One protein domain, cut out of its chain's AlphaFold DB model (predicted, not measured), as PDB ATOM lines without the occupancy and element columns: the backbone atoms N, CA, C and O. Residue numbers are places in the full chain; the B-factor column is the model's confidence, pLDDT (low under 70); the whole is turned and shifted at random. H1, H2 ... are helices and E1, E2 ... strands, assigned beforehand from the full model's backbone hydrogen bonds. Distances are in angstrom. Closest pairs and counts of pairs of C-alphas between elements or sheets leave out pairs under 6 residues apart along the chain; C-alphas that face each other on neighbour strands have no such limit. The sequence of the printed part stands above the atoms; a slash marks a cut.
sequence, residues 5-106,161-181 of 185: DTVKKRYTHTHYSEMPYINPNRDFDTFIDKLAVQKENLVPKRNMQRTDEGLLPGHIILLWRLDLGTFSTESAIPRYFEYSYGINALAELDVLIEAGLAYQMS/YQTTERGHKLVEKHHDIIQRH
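What this domain is: This is residues 5 to 106 and 161 to 181 of the 185 residues of an uncharacterized protein of Aerococcus viridans (UniProt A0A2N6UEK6). The body of this model is a cluster of crossed helices round H4: H6, H7 and H8 pack on different sides of it, and a tiny sheet of two strands, E1 and E2, sits beside its residues 62 to 67. At the far end of the longest axis, away from that sheet, H1 and H2 form a looser outlying part joined to the body by loops, with residues 33 to 38 sticking out. You are reading 123 residues with eight named helices and two named strands, in the order H1 H2 H3 H4 H5 H6 E1 E2 H7 H8; the class is mostly helix, and the sheet is antiparallel. The whole is compact, with a radius of gyration of the C-alphas of 15.1 A, and spans 44 by 31 by 24 A.

How they stand to each other: Start with H1, residues 5 to 12, and go on to H2, residues 28 to 36: they are close but not clearly touching, with the closest C-alphas, those of Val 7 and Phe 28, 7.6 A apart. They run the same way at a steep tilt of 43 degrees. Next comes H3, residues 45 to 48, which only just touches the hub H4, residues 57 to 67, with 3 pairs of C-alphas within 8 A; the closest, those of Asn 47 and Pro 57, are 5.3 A apart. H5, residues 80 to 83, is close to H4 but not clearly touching, with the closest C-alphas, those of Gly 58 and Phe 81, at 6.3 A. H6, residues 89 to 98, touches H4 about perpendicular at 76 degrees, with the C-alphas of Leu 62 and Ala 89 closest at 7.0 A. Look then at E1, residues 102 to 104, and E2, residues 161 to 163: these antiparallel neighbours have N 103 and O 162 within hydrogen-bond range at 2.9 A, and N 162 and O 103 at 3.0 A. The closest C-alphas of H4 and E2 are those of Leu 66 and Gln 162, 4.9 A apart; those of H6 and E1 are Ile 97 and Tyr 103, at 5.2 A. H7, residues 165 to 173, touches H4 at a steep tilt of 59 degrees, opposite ways, closest at the C-alphas of Trp 64 and Val 171, 5.7 A. H8, residues 175 to 181, touches H4 about perpendicular at 80 degrees, closest at the C-alphas of Ile 61 and Ile 178, 6.5 A. H1 and H2 are both apart from H4, H6, H7 and H8, among others. Every O i to N i+4 pair is within hydrogen-bond range in H2, H4, H6, H7 and H8; in H1 it is 3 of 4, and H3 and H5 are too short for such a pair.

Where its parts are: Find C-alpha 5 at (10.562, -32.198, 17.161), where H1 begins; it measures 10.1 A from first to last C-alpha, and H2 12.2 A. Find C-alpha 57 at (17.655, -11.283, 26.714); from there H4, the longest helix by residues, runs 15.4 A to C-alpha 67 at (21.318, -8.675, 41.456). H6 measures 14.2 A, H7 12.3 A and H8 9.8 A, and H8 ends at C-alpha 181 at (10.133, -8.076, 31.575).

The domain as a whole: The two C-alphas farthest apart, those of Val 37 and Ser 106, are 46.7 A apart. Residues 107 to 160 are not printed, and C-alphas 106 and 161 stand 9.1 A apart across this cut. Of the links that are printed whole, those from H1 to H2 and from H4 to H5 are long. The mean pLDDT of the printed part is 93.8, and no printed residue is under 70.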
ATOM      1  N   ASP A   5      10.492 -32.533  18.590       90.06
ATOM      2  CA  ASP A   5      10.562 -32.198  17.161       90.06
ATOM      3  C   ASP A   5       9.296 -31.498  16.670       90.06
ATOM      4  O   ASP A   5       9.354 -30.607  15.820       90.06
ATOM      5  N   THR A   6       8.142 -31.855  17.235       88.62
ATOM      6  CA  THR A   6       6.861 -31.196  16.954       88.62
ATOM      7  C   THR A   6       6.923 -29.722  17.346       88.62
ATOM      8  O   THR A   6       6.496 -28.860  16.576       88.62
ATOM      9  N   VAL A   7       7.506 -29.419  18.510       85.69
ATOM     10  CA  VAL A   7       7.684 -28.042  18.983       85.69
ATOM     11  C   VAL A   7       8.764 -27.314  18.183       85.69
ATOM     12  O   VAL A   7       8.516 -26.207  17.710       85.69
ATOM     13  N   LYS A   8       9.929 -27.935  17.954       87.88
ATOM     14  CA  LYS A   8      11.022 -27.343  17.159       87.88
ATOM     15  C   LYS A   8      10.555 -26.926  15.768       87.88
ATOM     16  O   LYS A   8      10.840 -25.810  15.343       87.88
ATOM     17  N   LYS A   9       9.749 -27.758  15.095       87.44
ATOM     18  CA  LYS A   9       9.153 -27.407  13.798       87.44
ATOM     19  C   LYS A   9       8.370 -26.093  13.863       87.44
ATOM     20  O   LYS A   9       8.464 -25.309  12.926       87.44
ATOM     21  N   ARG A  10       7.639 -25.792  14.942       83.12
ATOM     22  CA  ARG A  10       6.907 -24.512  15.070       83.12
ATOM     23  C   ARG A  10       7.850 -23.300  15.066       83.12
ATOM     24  O   ARG A  10       7.525 -22.282  14.454       83.12
ATOM     25  N   TYR A  11       9.025 -23.428  15.676       84.19
ATOM     26  CA  TYR A  11      10.061 -22.391  15.675       84.19
ATOM     27  C   TYR A  11      10.810 -22.290  14.335       84.19
ATOM     28  O   TYR A  11      11.077 -21.191  13.855       84.19
ATOM     29  N   THR A  12      11.089 -23.413  13.665       77.06
ATOM     30  CA  THR A  12      11.796 -23.411  12.370       77.06
ATOM     31  C   THR A  12      11.014 -22.686  11.270       77.06
ATOM     32  O   THR A  12      11.595 -21.907  10.520       77.06
ATOM     33  N   HIS A  13       9.689 -22.856  11.204       73.81
ATOM     34  CA  HIS A  13       8.848 -22.187  10.194       73.81
ATOM     35  C   HIS A  13       8.703 -20.675  10.412       73.81
ATOM     36  O   HIS A  13       8.087 -19.984   9.607       73.81
ATOM     37  N   THR A  14       9.233 -20.148  11.515       70.81
ATOM     38  CA  THR A  14       9.053 -18.754  11.915       70.81
ATOM     39  C   THR A  14      10.361 -17.953  11.903       70.81
ATOM     40  O   THR A  14      10.354 -16.818  12.366       70.81
ATOM     41  N   HIS A  15      11.450 -18.456  11.306       78.50
ATOM     42  CA  HIS A  15      12.712 -17.717  11.085       78.50
ATOM     43  C   HIS A  15      13.290 -17.063  12.352       78.50
ATOM     44  O   HIS A  15      13.489 -15.849  12.416       78.50
ATOM     45  N   TYR A  16      13.519 -17.865  13.388       87.06
ATOM     46  CA  TYR A  16      14.244 -17.423  14.577       87.06
ATOM     47  C   TYR A  16      15.741 -17.299  14.269       87.06
ATOM     48  O   TYR A  16      16.289 -18.138  13.557       87.06
ATOM     49  N   SER A  17      16.398 -16.279  14.826       85.44
ATOM     50  CA  SER A  17      17.863 -16.130  14.781       85.44
ATOM     51  C   SER A  17      18.576 -17.222  15.575       85.44
ATOM     52  O   SER A  17      19.661 -17.650  15.196       85.44
ATOM     53  N   GLU A  18      17.944 -17.696  16.647       92.12
ATOM     54  CA  GLU A  18      18.440 -18.775  17.487       92.12
ATOM     55  C   GLU A  18      17.275 -19.644  17.969       92.12
ATOM     56  O   GLU A  18      16.187 -19.143  18.262       92.12
ATOM     57  N   MET A  19      17.485 -20.961  18.019       93.12
ATOM     58  CA  MET A  19      16.466 -21.896  18.489       93.12
ATOM     59  C   MET A  19      16.325 -21.783  20.013       93.12
ATOM     60  O   MET A  19      17.319 -21.975  20.709       93.12
ATOM     61  N   PRO A  20      15.115 -21.541  20.552       95.19
ATOM     62  CA  PRO A  20      14.889 -21.607  21.990       95.19
ATOM     63  C   PRO A  20      15.263 -22.969  22.570       95.19
ATOM     64  O   PRO A  20      14.951 -24.013  21.985       95.19
ATOM     65  N   TYR A  21      15.832 -22.962  23.769       96.06
ATOM     66  CA  TYR A  21      15.863 -24.139  24.618       96.06
ATOM     67  C   TYR A  21      14.434 -24.627  24.889       96.06
ATOM     68  O   TYR A  21      13.522 -23.855  25.195       96.06
ATOM     69  N   ILE A  22      14.253 -25.940  24.777       93.38
ATOM     70  CA  ILE A  22      13.007 -26.637  25.077       93.38
ATOM     71  C   ILE A  22      13.379 -27.768  26.024       93.38
ATOM     72  O   ILE A  22      14.178 -28.631  25.656       93.38
ATOM     73  N   ASN A  23      12.795 -27.775  27.221       92.31
ATOM     74  CA  ASN A  23      13.049 -28.840  28.178       92.31
ATOM     75  C   ASN A  23      12.595 -30.190  27.584       92.31
ATOM     76  O   ASN A  23      11.429 -30.311  27.195       92.31
ATOM     77  N   PRO A  24      13.475 -31.209  27.499       91.31
ATOM     78  CA  PRO A  24      13.119 -32.510  26.932       91.31
ATOM     79  C   PRO A  24      12.024 -33.230  27.729       91.31
ATOM     80  O   PRO A  24      11.312 -34.054  27.164       91.31
ATOM     81  N   ASN A  25      11.855 -32.882  29.007       90.69
ATOM     82  CA  ASN A  25      10.845 -33.444  29.902       90.69
ATOM     83  C   ASN A  25       9.559 -32.599  29.960       90.69
ATOM     84  O   ASN A  25       8.721 -32.809  30.835       90.69
ATOM     85  N   ARG A  26       9.404 -31.602  29.077       89.38
ATOM     86  CA  ARG A  26       8.184 -30.794  28.996       89.38
ATOM     87  C   ARG A  26       6.994 -31.681  28.620       89.38
ATOM     88  O   ARG A  26       7.092 -32.526  27.736       89.38
ATOM     89  N   ASP A  27       5.838 -31.405  29.218       91.50
ATOM     90  CA  ASP A  27       4.563 -31.936  28.736       91.50
ATOM     91  C   ASP A  27       4.219 -31.298  27.378       91.50
ATOM     92  O   ASP A  27       3.683 -30.186  27.288       91.50
ATOM     93  N   PHE A  28       4.627 -31.981  26.308       91.62
ATOM     94  CA  PHE A  28       4.477 -31.501  24.940       91.62
ATOM     95  C   PHE A  28       3.024 -31.490  24.481       91.62
ATOM     96  O   PHE A  28       2.648 -30.567  23.759       91.62
ATOM     97  N   ASP A  29       2.217 -32.468  24.895       91.38
ATOM     98  CA  ASP A  29       0.807 -32.543  24.513       91.38
ATOM     99  C   ASP A  29       0.049 -31.353  25.117       91.38
ATOM    100  O   ASP A  29      -0.498 -30.534  24.374       91.38
ATOM    101  N   THR A  30       0.163 -31.133  26.435       91.31
ATOM    102  CA  THR A  30      -0.456 -29.972  27.097       91.31
ATOM    103  C   THR A  30       0.038 -28.646  26.515       91.31
ATOM    104  O   THR A  30      -0.732 -27.690  26.390       91.31
ATOM    105  N   PHE A  31       1.325 -28.544  26.171       89.81
ATOM    106  CA  PHE A  31       1.872 -27.329  25.569       89.81
ATOM    107  C   PHE A  31       1.278 -27.056  24.180       89.81
ATOM    108  O   PHE A  31       0.851 -25.931  23.918       89.81
ATOM    109  N   ILE A  32       1.216 -28.063  23.303       87.62
ATOM    110  CA  ILE A  32       0.635 -27.926  21.961       87.62
ATOM    111  C   ILE A  32      -0.859 -27.600  22.038       87.62
ATOM    112  O   ILE A  32      -1.314 -26.711  21.316       87.62
ATOM    113  N   ASP A  33      -1.599 -28.244  22.939       89.50
ATOM    114  CA  ASP A  33      -3.024 -27.974  23.133       89.50
ATOM    115  C   ASP A  33      -3.256 -26.528  23.576       89.50
ATOM    116  O   ASP A  33      -4.079 -25.814  22.997       89.50
ATOM    117  N   LYS A  34      -2.475 -26.040  24.549       89.31
ATOM    118  CA  LYS A  34      -2.552 -24.645  25.008       89.31
ATOM    119  C   LYS A  34      -2.145 -23.642  23.932       89.31
ATOM    120  O   LYS A  34      -2.773 -22.587  23.849       89.31
ATOM    121  N   LEU A  35      -1.144 -23.960  23.108       86.69
ATOM    122  CA  LEU A  35      -0.782 -23.146  21.945       86.69
ATOM    123  C   LEU A  35      -1.944 -23.049  20.949       86.69
ATOM    124  O   LEU A  35      -2.226 -21.963  20.447       86.69
ATOM    125  N   ALA A  36      -2.632 -24.161  20.670       85.94
ATOM    126  CA  ALA A  36      -3.742 -24.197  19.720       85.94
ATOM    127  C   ALA A  36      -4.924 -23.319  20.163       85.94
ATOM    128  O   ALA A  36      -5.558 -22.677  19.328       85.94
ATOM    129  N   VAL A  37      -5.179 -23.238  21.474       86.88
ATOM    130  CA  VAL A  37      -6.226 -22.379  22.059       86.88
ATOM    131  C   VAL A  37      -5.714 -21.012  22.534       86.88
ATOM    132  O   VAL A  37      -6.411 -20.333  23.284       86.88
ATOM    133  N   GLN A  38      -4.499 -20.613  22.134       82.06
ATOM    134  CA  GLN A  38      -3.872 -19.324  22.479       82.06
ATOM    135  C   GLN A  38      -3.782 -19.038  23.993       82.06
ATOM    136  O   GLN A  38      -3.714 -17.888  24.423       82.06
ATOM    137  N   LYS A  39      -3.761 -20.088  24.822       70.88
ATOM    138  CA  LYS A  39      -3.510 -19.997  26.273       70.88
ATOM    139  C   LYS A  39      -2.021 -20.035  26.618       70.88
ATOM    140  O   LYS A  39      -1.664 -19.878  27.780       70.88
ATOM    141  N   GLU A  40      -1.171 -20.261  25.624       82.81
ATOM    142  CA  GLU A  40       0.286 -20.253  25.710       82.81
ATOM    143  C   GLU A  40       0.844 -19.626  24.427       82.81
ATOM    144  O   GLU A  40       0.154 -19.591  23.406       82.81
ATOM    145  N   ASN A  41       2.091 -19.152  24.460       86.62
ATOM    146  CA  ASN A  41       2.761 -18.584  23.293       86.62
ATOM    147  C   ASN A  41       4.118 -19.248  23.044       86.62
ATOM    148  O   ASN A  41       4.761 -19.770  23.954       86.62
ATOM    149  N   LEU A  42       4.570 -19.198  21.791       91.44
ATOM    150  CA  LEU A  42       5.973 -19.450  21.477       91.44
ATOM    151  C   LEU A  42       6.844 -18.364  22.128       91.44
ATOM    152  O   LEU A  42       6.408 -17.217  22.268       91.44
ATOM    153  N   VAL A  43       8.081 -18.719  22.482       93.69
ATOM    154  CA  VAL A  43       9.087 -17.769  22.981       93.69
ATOM    155  C   VAL A  43       9.178 -16.590  22.008       93.69
ATOM    156  O   VAL A  43       9.410 -16.828  20.834       93.69
ATOM    157  N   PRO A  44       9.010 -15.324  22.420       93.06
ATOM    158  CA  PRO A  44       9.059 -14.201  21.488       93.06
ATOM    159  C   PRO A  44      10.380 -14.142  20.707       93.06
ATOM    160  O   PRO A  44      11.446 -14.163  21.313       93.06
ATOM    161  N   LYS A  45      10.329 -13.963  19.378       92.69
ATOM    162  CA  LYS A  45      11.530 -13.896  18.510       92.69
ATOM    163  C   LYS A  45      12.602 -12.931  19.005       92.69
ATOM    164  O   LYS A  45      13.780 -13.258  18.975       92.69
ATOM    165  N   ARG A  46      12.189 -11.756  19.488       93.31
ATOM    166  CA  ARG A  46      13.097 -10.741  20.044       93.31
ATOM    167  C   ARG A  46      13.941 -11.263  21.213       93.31
ATOM    168  O   ARG A  46      15.038 -10.778  21.421       93.31
ATOM    169  N   ASN A  47      13.442 -12.249  21.962       96.00
ATOM    170  CA  ASN A  47      14.165 -12.847  23.083       96.00
ATOM    171  C   ASN A  47      15.202 -13.880  22.626       96.00
ATOM    172  O   ASN A  47      16.014 -14.306  23.436       96.00
ATOM    173  N   MET A  48      15.196 -14.230  21.338       96.31
ATOM    174  CA  MET A  48      16.192 -15.084  20.693       96.31
ATOM    175  C   MET A  48      17.158 -14.290  19.804       96.31
ATOM    176  O   MET A  48      17.826 -14.859  18.944       96.31
ATOM    177  N   GLN A  49      17.203 -12.967  19.968       95.38
ATOM    178  CA  GLN A  49      18.159 -12.081  19.308       95.38
ATOM    179  C   GLN A  49      19.220 -11.686  20.326       95.38
ATOM    180  O   GLN A  49      18.879 -11.194  21.401       95.38
ATOM    181  N   ARG A  50      20.492 -11.933  20.007       97.25
ATOM    182  CA  ARG A  50      21.602 -11.594  20.899       97.25
ATOM    183  C   ARG A  50      21.843 -10.084  20.927       97.25
ATOM    184  O   ARG A  50      21.637  -9.406  19.923       97.25
ATOM    185  N   THR A  51      22.280  -9.583  22.078       96.81
ATOM    186  CA  THR A  51      22.836  -8.238  22.238       96.81
ATOM    187  C   THR A  51      24.204  -8.140  21.557       96.81
ATOM    188  O   THR A  51      24.773  -9.153  21.139       96.81
ATOM    189  N   ASP A  52      24.770  -6.933  21.499       96.56
ATOM    190  CA  ASP A  52      26.119  -6.700  20.963       96.56
ATOM    191  C   ASP A  52      27.208  -7.468  21.738       96.56
ATOM    192  O   ASP A  52      28.243  -7.820  21.182       96.56
ATOM    193  N   GLU A  53      26.968  -7.772  23.017       97.19
ATOM    194  CA  GLU A  53      27.846  -8.606  23.852       97.19
ATOM    195  C   GLU A  53      27.640 -10.107  23.630       97.19
ATOM    196  O   GLU A  53      28.226 -10.930  24.331       97.19
ATOM    197  N   GLY A  54      26.783 -10.480  22.679       96.94
ATOM    198  CA  GLY A  54      26.473 -11.866  22.375       96.94
ATOM    199  C   GLY A  54      25.551 -12.525  23.399       96.94
ATOM    200  O   GLY A  54      25.480 -13.749  23.420       96.94
ATOM    201  N   LEU A  55      24.832 -11.774  24.237       98.06
ATOM    202  CA  LEU A  55      23.929 -12.337  25.248       98.06
ATOM    203  C   LEU A  55      22.487 -12.377  24.756       98.06
ATOM    204  O   LEU A  55      22.015 -11.443  24.120       98.06
ATOM    205  N   LEU A  56      21.745 -13.433  25.084       98.31
ATOM    206  CA  LEU A  56      20.298 -13.421  24.890       98.31
ATOM    207  C   LEU A  56      19.629 -12.562  25.975       98.31
ATOM    208  O   LEU A  56      20.109 -12.527  27.110       98.31
ATOM    209  N   PRO A  57      18.466 -11.948  25.698       98.19
ATOM    210  CA  PRO A  57      17.655 -11.283  26.714       98.19
ATOM    211  C   PRO A  57      17.377 -12.147  27.951       98.19
ATOM    212  O   PRO A  57      17.285 -11.617  29.054       98.19
ATOM    213  N   GLY A  58      17.306 -13.475  27.801       98.19
ATOM    214  CA  GLY A  58      17.232 -14.401  28.932       98.19
ATOM    215  C   GLY A  58      18.421 -14.312  29.889       98.19
ATOM    216  O   GLY A  58      18.218 -14.353  31.098       98.19
ATOM    217  N   HIS A  59      19.639 -14.135  29.370       98.69
ATOM    218  CA  HIS A  59      20.853 -13.989  30.177       98.69
ATOM    219  C   HIS A  59      20.847 -12.672  30.952       98.69
ATOM    220  O   HIS A  59      21.183 -12.659  32.129       98.69
ATOM    221  N   ILE A  60      20.385 -11.581  30.330       98.62
ATOM    222  CA  ILE A  60      20.233 -10.286  31.012       98.62
ATOM    223  C   ILE A  60      19.239 -10.398  32.173       98.62
ATOM    224  O   ILE A  60      19.508  -9.909  33.266       98.62
ATOM    225  N   ILE A  61      18.114 -11.091  31.972       98.25
ATOM    226  CA  ILE A  61      17.135 -11.330  33.042       98.25
ATOM    227  C   ILE A  61      17.685 -12.249  34.131       98.25
ATOM    228  O   ILE A  61      17.352 -12.060  35.299       98.25
ATOM    229  N   LEU A  62      18.530 -13.218  33.778       98.38
ATOM    230  CA  LEU A  62      19.186 -14.072  34.759       98.38
ATOM    231  C   LEU A  62      20.156 -13.262  35.620       98.38
ATOM    232  O   LEU A  62      20.016 -13.293  36.836       98.38
ATOM    233  N   LEU A  63      21.041 -12.464  35.014       98.69
ATOM    234  CA  LEU A  63      21.947 -11.558  35.733       98.69
ATOM    235  C   LEU A  63      21.177 -10.578  36.628       98.69
ATOM    236  O   LEU A  63      21.475 -10.464  37.813       98.69
ATOM    237  N   TRP A  64      20.123  -9.947  36.103       97.94
ATOM    238  CA  TRP A  64      19.250  -9.079  36.897       97.94
ATOM    239  C   TRP A  64      18.632  -9.818  38.090       97.94
ATOM    240  O   TRP A  64      18.542  -9.270  39.187       97.94
ATOM    241  N   ARG A  65      18.213 -11.077  37.905       97.06
ATOM    242  CA  ARG A  65      17.658 -11.892  38.989       97.06
ATOM    243  C   ARG A  65      18.690 -12.170  40.084       97.06
ATOM    244  O   ARG A  65      18.290 -12.217  41.248       97.06
ATOM    245  N   LEU A  66      19.965 -12.337  39.726       97.75
ATOM    246  CA  LEU A  66      21.055 -12.460  40.697       97.75
ATOM    247  C   LEU A  66      21.223 -11.160  41.489       97.75
ATOM    248  O   LEU A  66      21.248 -11.211  42.711       97.75
ATOM    249  N   ASP A  67      21.192 -10.001  40.821       96.50
ATOM    250  CA  ASP A  67      21.318  -8.675  41.456       96.50
ATOM    251  C   ASP A  67      20.225  -8.346  42.479       96.50
ATOM    252  O   ASP A  67      20.432  -7.516  43.364       96.50
ATOM    253  N   LEU A  68      19.072  -9.022  42.420       95.06
ATOM    254  CA  LEU A  68      18.057  -8.931  43.476       95.06
ATOM    255  C   LEU A  68      18.520  -9.556  44.806       95.06
ATOM    256  O   LEU A  68      17.807  -9.453  45.804       95.06
ATOM    257  N   GLY A  69      19.660 -10.251  44.822       95.44
ATOM    258  CA  GLY A  69      20.323 -10.771  46.014       95.44
ATOM    259  C   GLY A  69      19.583 -11.915  46.703       95.44
ATOM    260  O   GLY A  69      19.863 -12.208  47.859       95.44
ATOM    261  N   THR A  70      18.612 -12.555  46.050       94.81
ATOM    262  CA  THR A  70      17.795 -13.632  46.653       94.81
ATOM    263  C   THR A  70      17.934 -14.977  45.950       94.81
ATOM    264  O   THR A  70      17.409 -15.979  46.437       94.81
ATOM    265  N   PHE A  71      18.631 -15.018  44.813       96.69
ATOM    266  CA  PHE A  71      18.851 -16.242  44.055       96.69
ATOM    267  C   PHE A  71      19.997 -17.061  44.671       96.69
ATOM    268  O   PHE A  71      21.033 -16.520  45.048       96.69
ATOM    269  N   SER A  72      19.796 -18.368  44.813       97.44
ATOM    270  CA  SER A  72      20.683 -19.277  45.549       97.44
ATOM    271  C   SER A  72      20.604 -20.707  45.018       97.44
ATOM    272  O   SER A  72      19.736 -21.015  44.201       97.44
ATOM    273  N   THR A  73      21.467 -21.592  45.520       97.25
ATOM    274  CA  THR A  73      21.479 -23.035  45.206       97.25
ATOM    275  C   THR A  73      20.136 -23.737  45.438       97.25
ATOM    276  O   THR A  73      19.850 -24.725  44.775       97.25
ATOM    277  N   GLU A  74      19.285 -23.197  46.314       96.56
ATOM    278  CA  GLU A  74      17.952 -23.736  46.632       96.56
ATOM    279  C   GLU A  74      16.814 -23.041  45.862       96.56
ATOM    280  O   GLU A  74      15.630 -23.280  46.108       96.56
ATOM    281  N   SER A  75      17.134 -22.117  44.952       95.31
ATOM    282  CA  SER A  75      16.114 -21.357  44.228       95.31
ATOM    283  C   SER A  75      15.421 -22.205  43.171       95.31
ATOM    284  O   SER A  75      16.044 -22.714  42.241       95.31
ATOM    285  N   ALA A  76      14.092 -22.274  43.250       95.00
ATOM    286  CA  ALA A  76      13.287 -22.781  42.149       95.00
ATOM    287  C   ALA A  76      13.445 -21.873  40.920       95.00
ATOM    288  O   ALA A  76      13.339 -20.648  41.023       95.00
ATOM    289  N   ILE A  77      13.652 -22.475  39.749       94.25
ATOM    290  CA  ILE A  77      13.818 -21.740  38.493       94.25
ATOM    291  C   ILE A  77      12.458 -21.242  37.990       94.25
ATOM    292  O   ILE A  77      11.572 -22.054  37.703       94.25
ATOM    293  N   PRO A  78      12.269 -19.920  37.827       94.19
ATOM    294  CA  PRO A  78      11.044 -19.390  37.253       94.19
ATOM    295  C   PRO A  78      10.805 -19.902  35.831       94.19
ATOM    296  O   PRO A  78      11.670 -19.810  34.957       94.19
ATOM    297  N   ARG A  79       9.577 -20.361  35.560       92.69
ATOM    298  CA  ARG A  79       9.191 -20.912  34.247       92.69
ATOM    299  C   ARG A  79       9.419 -19.944  33.088       92.69
ATOM    300  O   ARG A  79       9.621 -20.385  31.962       92.69
ATOM    301  N   TYR A  80       9.398 -18.631  33.329       94.31
ATOM    302  CA  TYR A  80       9.605 -17.657  32.259       94.31
ATOM    303  C   TYR A  80      10.982 -17.784  31.594       94.31
ATOM    304  O   TYR A  80      11.090 -17.405  30.433       94.31
ATOM    305  N   PHE A  81      12.009 -18.328  32.258       96.62
ATOM    306  CA  PHE A  81      13.313 -18.527  31.618       96.62
ATOM    307  C   PHE A  81      13.210 -19.460  30.413       96.62
ATOM    308  O   PHE A  81      13.711 -19.141  29.341       96.62
ATOM    309  N   GLU A  82      12.442 -20.537  30.548       94.88
ATOM    310  CA  GLU A  82      12.169 -21.449  29.444       94.88
ATOM    311  C   GLU A  82      11.077 -20.888  28.516       94.88
ATOM    312  O   GLU A  82      11.264 -20.772  27.310       94.88
ATOM    313  N   TYR A  83       9.921 -20.507  29.069       92.56
ATOM    314  CA  TYR A  83       8.719 -20.203  28.280       92.56
ATOM    315  C   TYR A  83       8.730 -18.818  27.630       92.56
ATOM    316  O   TYR A  83       8.156 -18.630  26.562       92.56
ATOM    317  N   SER A  84       9.360 -17.827  28.265       94.69
ATOM    318  CA  SER A  84       9.467 -16.470  27.720       94.69
ATOM    319  C   SER A  84      10.834 -16.182  27.124       94.69
ATOM    320  O   SER A  84      10.896 -15.375  26.205       94.69
ATOM    321  N   TYR A  85      11.913 -16.774  27.633       96.75
ATOM    322  CA  TYR A  85      13.272 -16.429  27.205       96.75
ATOM    323  C   TYR A  85      14.006 -17.548  26.478       96.75
ATOM    324  O   TYR A  85      15.054 -17.274  25.911       96.75
ATOM    325  N   GLY A  86      13.452 -18.761  26.438       96.62
ATOM    326  CA  GLY A  86      14.028 -19.846  25.657       96.62
ATOM    327  C   GLY A  86      15.419 -20.262  26.117       96.62
ATOM    328  O   GLY A  86      16.209 -20.665  25.272       96.62
ATOM    329  N   ILE A  87      15.730 -20.159  27.413       98.00
ATOM    330  CA  ILE A  87      17.024 -20.574  27.963       98.00
ATOM    331  C   ILE A  87      16.875 -21.639  29.049       98.00
ATOM    332  O   ILE A  87      15.867 -21.691  29.762       98.00
ATOM    333  N   ASN A  88      17.908 -22.468  29.204       97.44
ATOM    334  CA  ASN A  88      18.067 -23.320  30.376       97.44
ATOM    335  C   ASN A  88      18.813 -22.534  31.460       97.44
ATOM    336  O   ASN A  88      20.036 -22.516  31.469       97.44
ATOM    337  N   ALA A  89      18.084 -21.880  32.366       96.81
ATOM    338  CA  ALA A  89      18.678 -20.928  33.307       96.81
ATOM    339  C   ALA A  89      19.834 -21.493  34.149       96.81
ATOM    340  O   ALA A  89      20.760 -20.750  34.437       96.81
ATOM    341  N   LEU A  90      19.794 -22.772  34.542       95.75
ATOM    342  CA  LEU A  90      20.884 -23.374  35.320       95.75
ATOM    343  C   LEU A  90      22.135 -23.588  34.467       95.75
ATOM    344  O   LEU A  90      23.205 -23.146  34.853       95.75
ATOM    345  N   ALA A  91      21.986 -24.184  33.282       97.25
ATOM    346  CA  ALA A  91      23.122 -24.380  32.381       97.25
ATOM    347  C   ALA A  91      23.715 -23.041  31.911       97.25
ATOM    348  O   ALA A  91      24.928 -22.893  31.833       97.25
ATOM    349  N   GLU A  92      22.869 -22.043  31.642       98.19
ATOM    350  CA  GLU A  92      23.344 -20.703  31.283       98.19
ATOM    351  C   GLU A  92      23.963 -19.963  32.476       98.19
ATOM    352  O   GLU A  92      24.831 -19.121  32.273       98.19
ATOM    353  N   LEU A  93      23.562 -20.254  33.721       98.44
ATOM    354  CA  LEU A  93      24.215 -19.680  34.899       98.44
ATOM    355  C   LEU A  93      25.682 -20.113  34.968       98.44
ATOM    356  O   LEU A  93      26.540 -19.258  35.171       98.44
ATOM    357  N   ASP A  94      25.968 -21.394  34.727       98.19
ATOM    358  CA  ASP A  94      27.340 -21.912  34.685       98.19
ATOM    359  C   ASP A  94      28.164 -21.191  33.606       98.19
ATOM    360  O   ASP A  94      29.253 -20.686  33.882       98.19
ATOM    361  N   VAL A  95      27.597 -21.014  32.409       98.25
ATOM    362  CA  VAL A  95      28.236 -20.264  31.311       98.25
ATOM    363  C   VAL A  95      28.502 -18.801  31.695       98.25
ATOM    364  O   VAL A  95      29.556 -18.248  31.378       98.25
ATOM    365  N   LEU A  96      27.571 -18.142  32.393       98.69
ATOM    366  CA  LEU A  96      27.753 -16.763  32.865       98.69
ATOM    367  C   LEU A  96      28.827 -16.654  33.955       98.69
ATOM    368  O   LEU A  96      29.523 -15.635  34.020       98.69
ATOM    369  N   ILE A  97      28.976 -17.684  34.791       98.69
ATOM    370  CA  ILE A  97      30.052 -17.775  35.784       98.69
ATOM    371  C   ILE A  97      31.399 -17.943  35.079       98.69
ATOM    372  O   ILE A  97      32.324 -17.172  35.337       98.69
ATOM    373  N   GLU A  98      31.499 -18.869  34.123       98.38
ATOM    374  CA  GLU A  98      32.708 -19.079  33.315       98.38
ATOM    375  C   GLU A  98      33.112 -17.819  32.528       98.38
ATOM    376  O   GLU A  98      34.295 -17.496  32.414       98.38
ATOM    377  N   ALA A  99      32.136 -17.045  32.043       98.19
ATOM    378  CA  ALA A  99      32.368 -15.764  31.371       98.19
ATOM    379  C   ALA A  99      32.802 -14.621  32.321       98.19
ATOM    380  O   ALA A  99      33.123 -13.506  31.873       98.19
ATOM    381  N   GLY A 100      32.803 -14.864  33.636       98.50
ATOM    382  CA  GLY A 100      33.119 -13.879  34.668       98.50
ATOM    383  C   GLY A 100      32.065 -12.778  34.799       98.50
ATOM    384  O   GLY A 100      32.407 -11.635  35.120       98.50
ATOM    385  N   LEU A 101      30.802 -13.085  34.493       98.81
ATOM    386  CA  LEU A 101      29.657 -12.175  34.619       98.81
ATOM    387  C   LEU A 101      28.856 -12.429  35.901       98.81
ATOM    388  O   LEU A 101      28.212 -11.519  36.419       98.81
ATOM    389  N   ALA A 102      28.928 -13.641  36.435       98.75
ATOM    390  CA  ALA A 102      28.343 -14.024  37.710       98.75
ATOM    391  C   ALA A 102      29.349 -14.830  38.536       98.75
ATOM    392  O   ALA A 102      30.385 -15.253  38.030       98.75
ATOM    393  N   TYR A 103      29.044 -15.034  39.811       98.69
ATOM    394  CA  TYR A 103      29.770 -15.965  40.662       98.69
ATOM    395  C   TYR A 103      28.843 -16.541  41.734       98.69
ATOM    396  O   TYR A 103      27.846 -15.928  42.126       98.69
ATOM    397  N   GLN A 104      29.177 -17.743  42.200       98.44
ATOM    398  CA  GLN A 104      28.615 -18.289  43.427       98.44
ATOM    399  C   GLN A 104      29.364 -17.670  44.611       98.44
ATOM    400  O   GLN A 104      30.593 -17.716  44.655       98.44
ATOM    401  N   MET A 105      28.630 -17.062  45.538       98.44
ATOM    402  CA  MET A 105      29.197 -16.388  46.706       98.44
ATOM    403  C   MET A 105      29.824 -17.393  47.680       98.44
ATOM    404  O   MET A 105      29.542 -18.589  47.640       98.44
ATOM    405  N   SER A 106      30.638 -16.908  48.610       98.31
ATOM    406  CA  SER A 106      31.088 -17.698  49.754       98.31
ATOM    407  C   SER A 106      29.956 -17.911  50.775       98.31
ATOM    408  O   SER A 106      28.930 -17.214  50.793       98.31
ATOM    409  N   TYR A 161      24.000 -16.594  44.667       98.56
ATOM    410  CA  TYR A 161      24.672 -16.175  43.441       98.56
ATOM    411  C   TYR A 161      24.546 -14.665  43.293       98.56
ATOM    412  O   TYR A 161      23.500 -14.102  43.619       98.56
ATOM    413  N   GLN A 162      25.579 -14.032  42.748       98.38
ATOM    414  CA  GLN A 162      25.621 -12.589  42.526       98.38
ATOM    415  C   GLN A 162      26.296 -12.280  41.188       98.38
ATOM    416  O   GLN A 162      27.072 -13.087  40.664       98.38
ATOM    417  N   THR A 163      26.005 -11.118  40.603       98.62
ATOM    418  CA  THR A 163      26.772 -10.646  39.447       98.62
ATOM    419  C   THR A 163      28.159 -10.154  39.862       98.62
ATOM    420  O   THR A 163      28.377  -9.671  40.974       98.62
ATOM    421  N   THR A 164      29.122 -10.255  38.949       98.69
ATOM    422  CA  THR A 164      30.368  -9.486  39.062       98.69
ATOM    423  C   THR A 164      30.110  -8.027  38.678       98.69
ATOM    424  O   THR A 164      29.086  -7.712  38.075       98.69
ATOM    425  N   GLU A 165      31.072  -7.126  38.902       98.50
ATOM    426  CA  GLU A 165      30.965  -5.737  38.419       98.50
ATOM    427  C   GLU A 165      30.689  -5.668  36.900       98.50
ATOM    428  O   GLU A 165      29.927  -4.826  36.426       98.50
ATOM    429  N   ARG A 166      31.277  -6.590  36.123       98.44
ATOM    430  CA  ARG A 166      31.030  -6.700  34.676       98.44
ATOM    431  C   ARG A 166      29.601  -7.146  34.381       98.44
ATOM    432  O   ARG A 166      28.985  -6.590  33.477       98.44
ATOM    433  N   GLY A 167      29.082  -8.125  35.123       98.56
ATOM    434  CA  GLY A 167      27.692  -8.564  35.004       98.56
ATOM    435  C   GLY A 167      26.704  -7.455  35.354       98.56
ATOM    436  O   GLY A 167      25.794  -7.187  34.574       98.56
ATOM    437  N   HIS A 168      26.938  -6.749  36.459       98.50
ATOM    438  CA  HIS A 168      26.101  -5.636  36.896       98.50
ATOM    439  C   HIS A 168      26.020  -4.520  35.842       98.50
ATOM    440  O   HIS A 168      24.935  -4.068  35.484       98.50
ATOM    441  N   LYS A 169      27.152  -4.144  35.234       98.56
ATOM    442  CA  LYS A 169      27.181  -3.155  34.138       98.56
ATOM    443  C   LYS A 169      26.316  -3.558  32.939       98.56
ATOM    444  O   LYS A 169      25.775  -2.691  32.257       98.56
ATOM    445  N   LEU A 170      26.166  -4.856  32.663       98.50
ATOM    446  CA  LEU A 170      25.273  -5.341  31.603       98.50
ATOM    447  C   LEU A 170      23.802  -5.222  32.000       98.50
ATOM    448  O   LEU A 170      22.978  -4.876  31.154       98.50
ATOM    449  N   VAL A 171      23.482  -5.475  33.272       97.94
ATOM    450  CA  VAL A 171      22.141  -5.264  33.835       97.94
ATOM    451  C   VAL A 171      21.743  -3.791  33.708       97.94
ATOM    452  O   VAL A 171      20.649  -3.495  33.228       97.94
ATOM    453  N   GLU A 172      22.642  -2.864  34.048       97.81
ATOM    454  CA  GLU A 172      22.416  -1.422  33.886       97.81
ATOM    455  C   GLU A 172      22.274  -1.018  32.411       97.81
ATOM    456  O   GLU A 172      21.336  -0.306  32.044       97.81
ATOM    457  N   LYS A 173      23.181  -1.494  31.546       98.19
ATOM    458  CA  LYS A 173      23.183  -1.166  30.113       98.19
ATOM    459  C   LYS A 173      21.894  -1.606  29.416       98.19
ATOM    460  O   LYS A 173      21.360  -0.860  28.599       98.19
ATOM    461  N   HIS A 174      21.398  -2.798  29.741       97.50
ATOM    462  CA  HIS A 174      20.227  -3.418  29.110       97.50
ATOM    463  C   HIS A 174      18.962  -3.288  29.965       97.50
ATOM    464  O   HIS A 174      18.091  -4.165  29.978       97.50
ATOM    465  N   HIS A 175      18.837  -2.172  30.686       95.00
ATOM    466  CA  HIS A 175      17.683  -1.891  31.537       95.00
ATOM    467  C   HIS A 175      16.347  -1.903  30.771       95.00
ATOM    468  O   HIS A 175      15.303  -2.229  31.335       95.00
ATOM    469  N   ASP A 176      16.354  -1.626  29.466       95.69
ATOM    470  CA  ASP A 176      15.173  -1.718  28.607       95.69
ATOM    471  C   ASP A 176      14.619  -3.156  28.509       95.69
ATOM    472  O   ASP A 176      13.402  -3.354  28.465       95.69
ATOM    473  N   ILE A 177      15.479  -4.182  28.519       96.31
ATOM    474  CA  ILE A 177      15.066  -5.594  28.564       96.31
ATOM    475  C   ILE A 177      14.368  -5.906  29.894       96.31
ATOM    476  O   ILE A 177      13.342  -6.594  29.903       96.31
ATOM    477  N   ILE A 178      14.874  -5.354  30.997       95.06
ATOM    478  CA  ILE A 178      14.323  -5.523  32.350       95.06
ATOM    479  C   ILE A 178      12.971  -4.810  32.471       95.06
ATOM    480  O   ILE A 178      11.993  -5.396  32.933       95.06
ATOM    481  N   GLN A 179      12.857  -3.582  31.966       94.00
ATOM    482  CA  GLN A 179      11.581  -2.862  31.924       94.00
ATOM    483  C   GLN A 179      10.515  -3.630  31.133       94.00
ATOM    484  O   GLN A 179       9.366  -3.715  31.563       94.00
ATOM    485  N   ARG A 180      10.891  -4.241  29.999       92.50
ATOM    486  CA  ARG A 180       9.979  -5.080  29.201       92.50
ATOM    487  C   ARG A 180       9.633  -6.408  29.866       92.50
ATOM    488  O   ARG A 180       8.596  -6.982  29.531       92.50
ATOM    489  N   HIS A 181      10.489  -6.927  30.747       90.88
ATOM    490  CA  HIS A 181      10.133  -8.076  31.575       90.88
ATOM    491  C   HIS A 181       8.925  -7.725  32.447       90.88
ATOM    492  O   HIS A 181       7.950  -8.479  32.444       90.88
TER     493      HIS A 181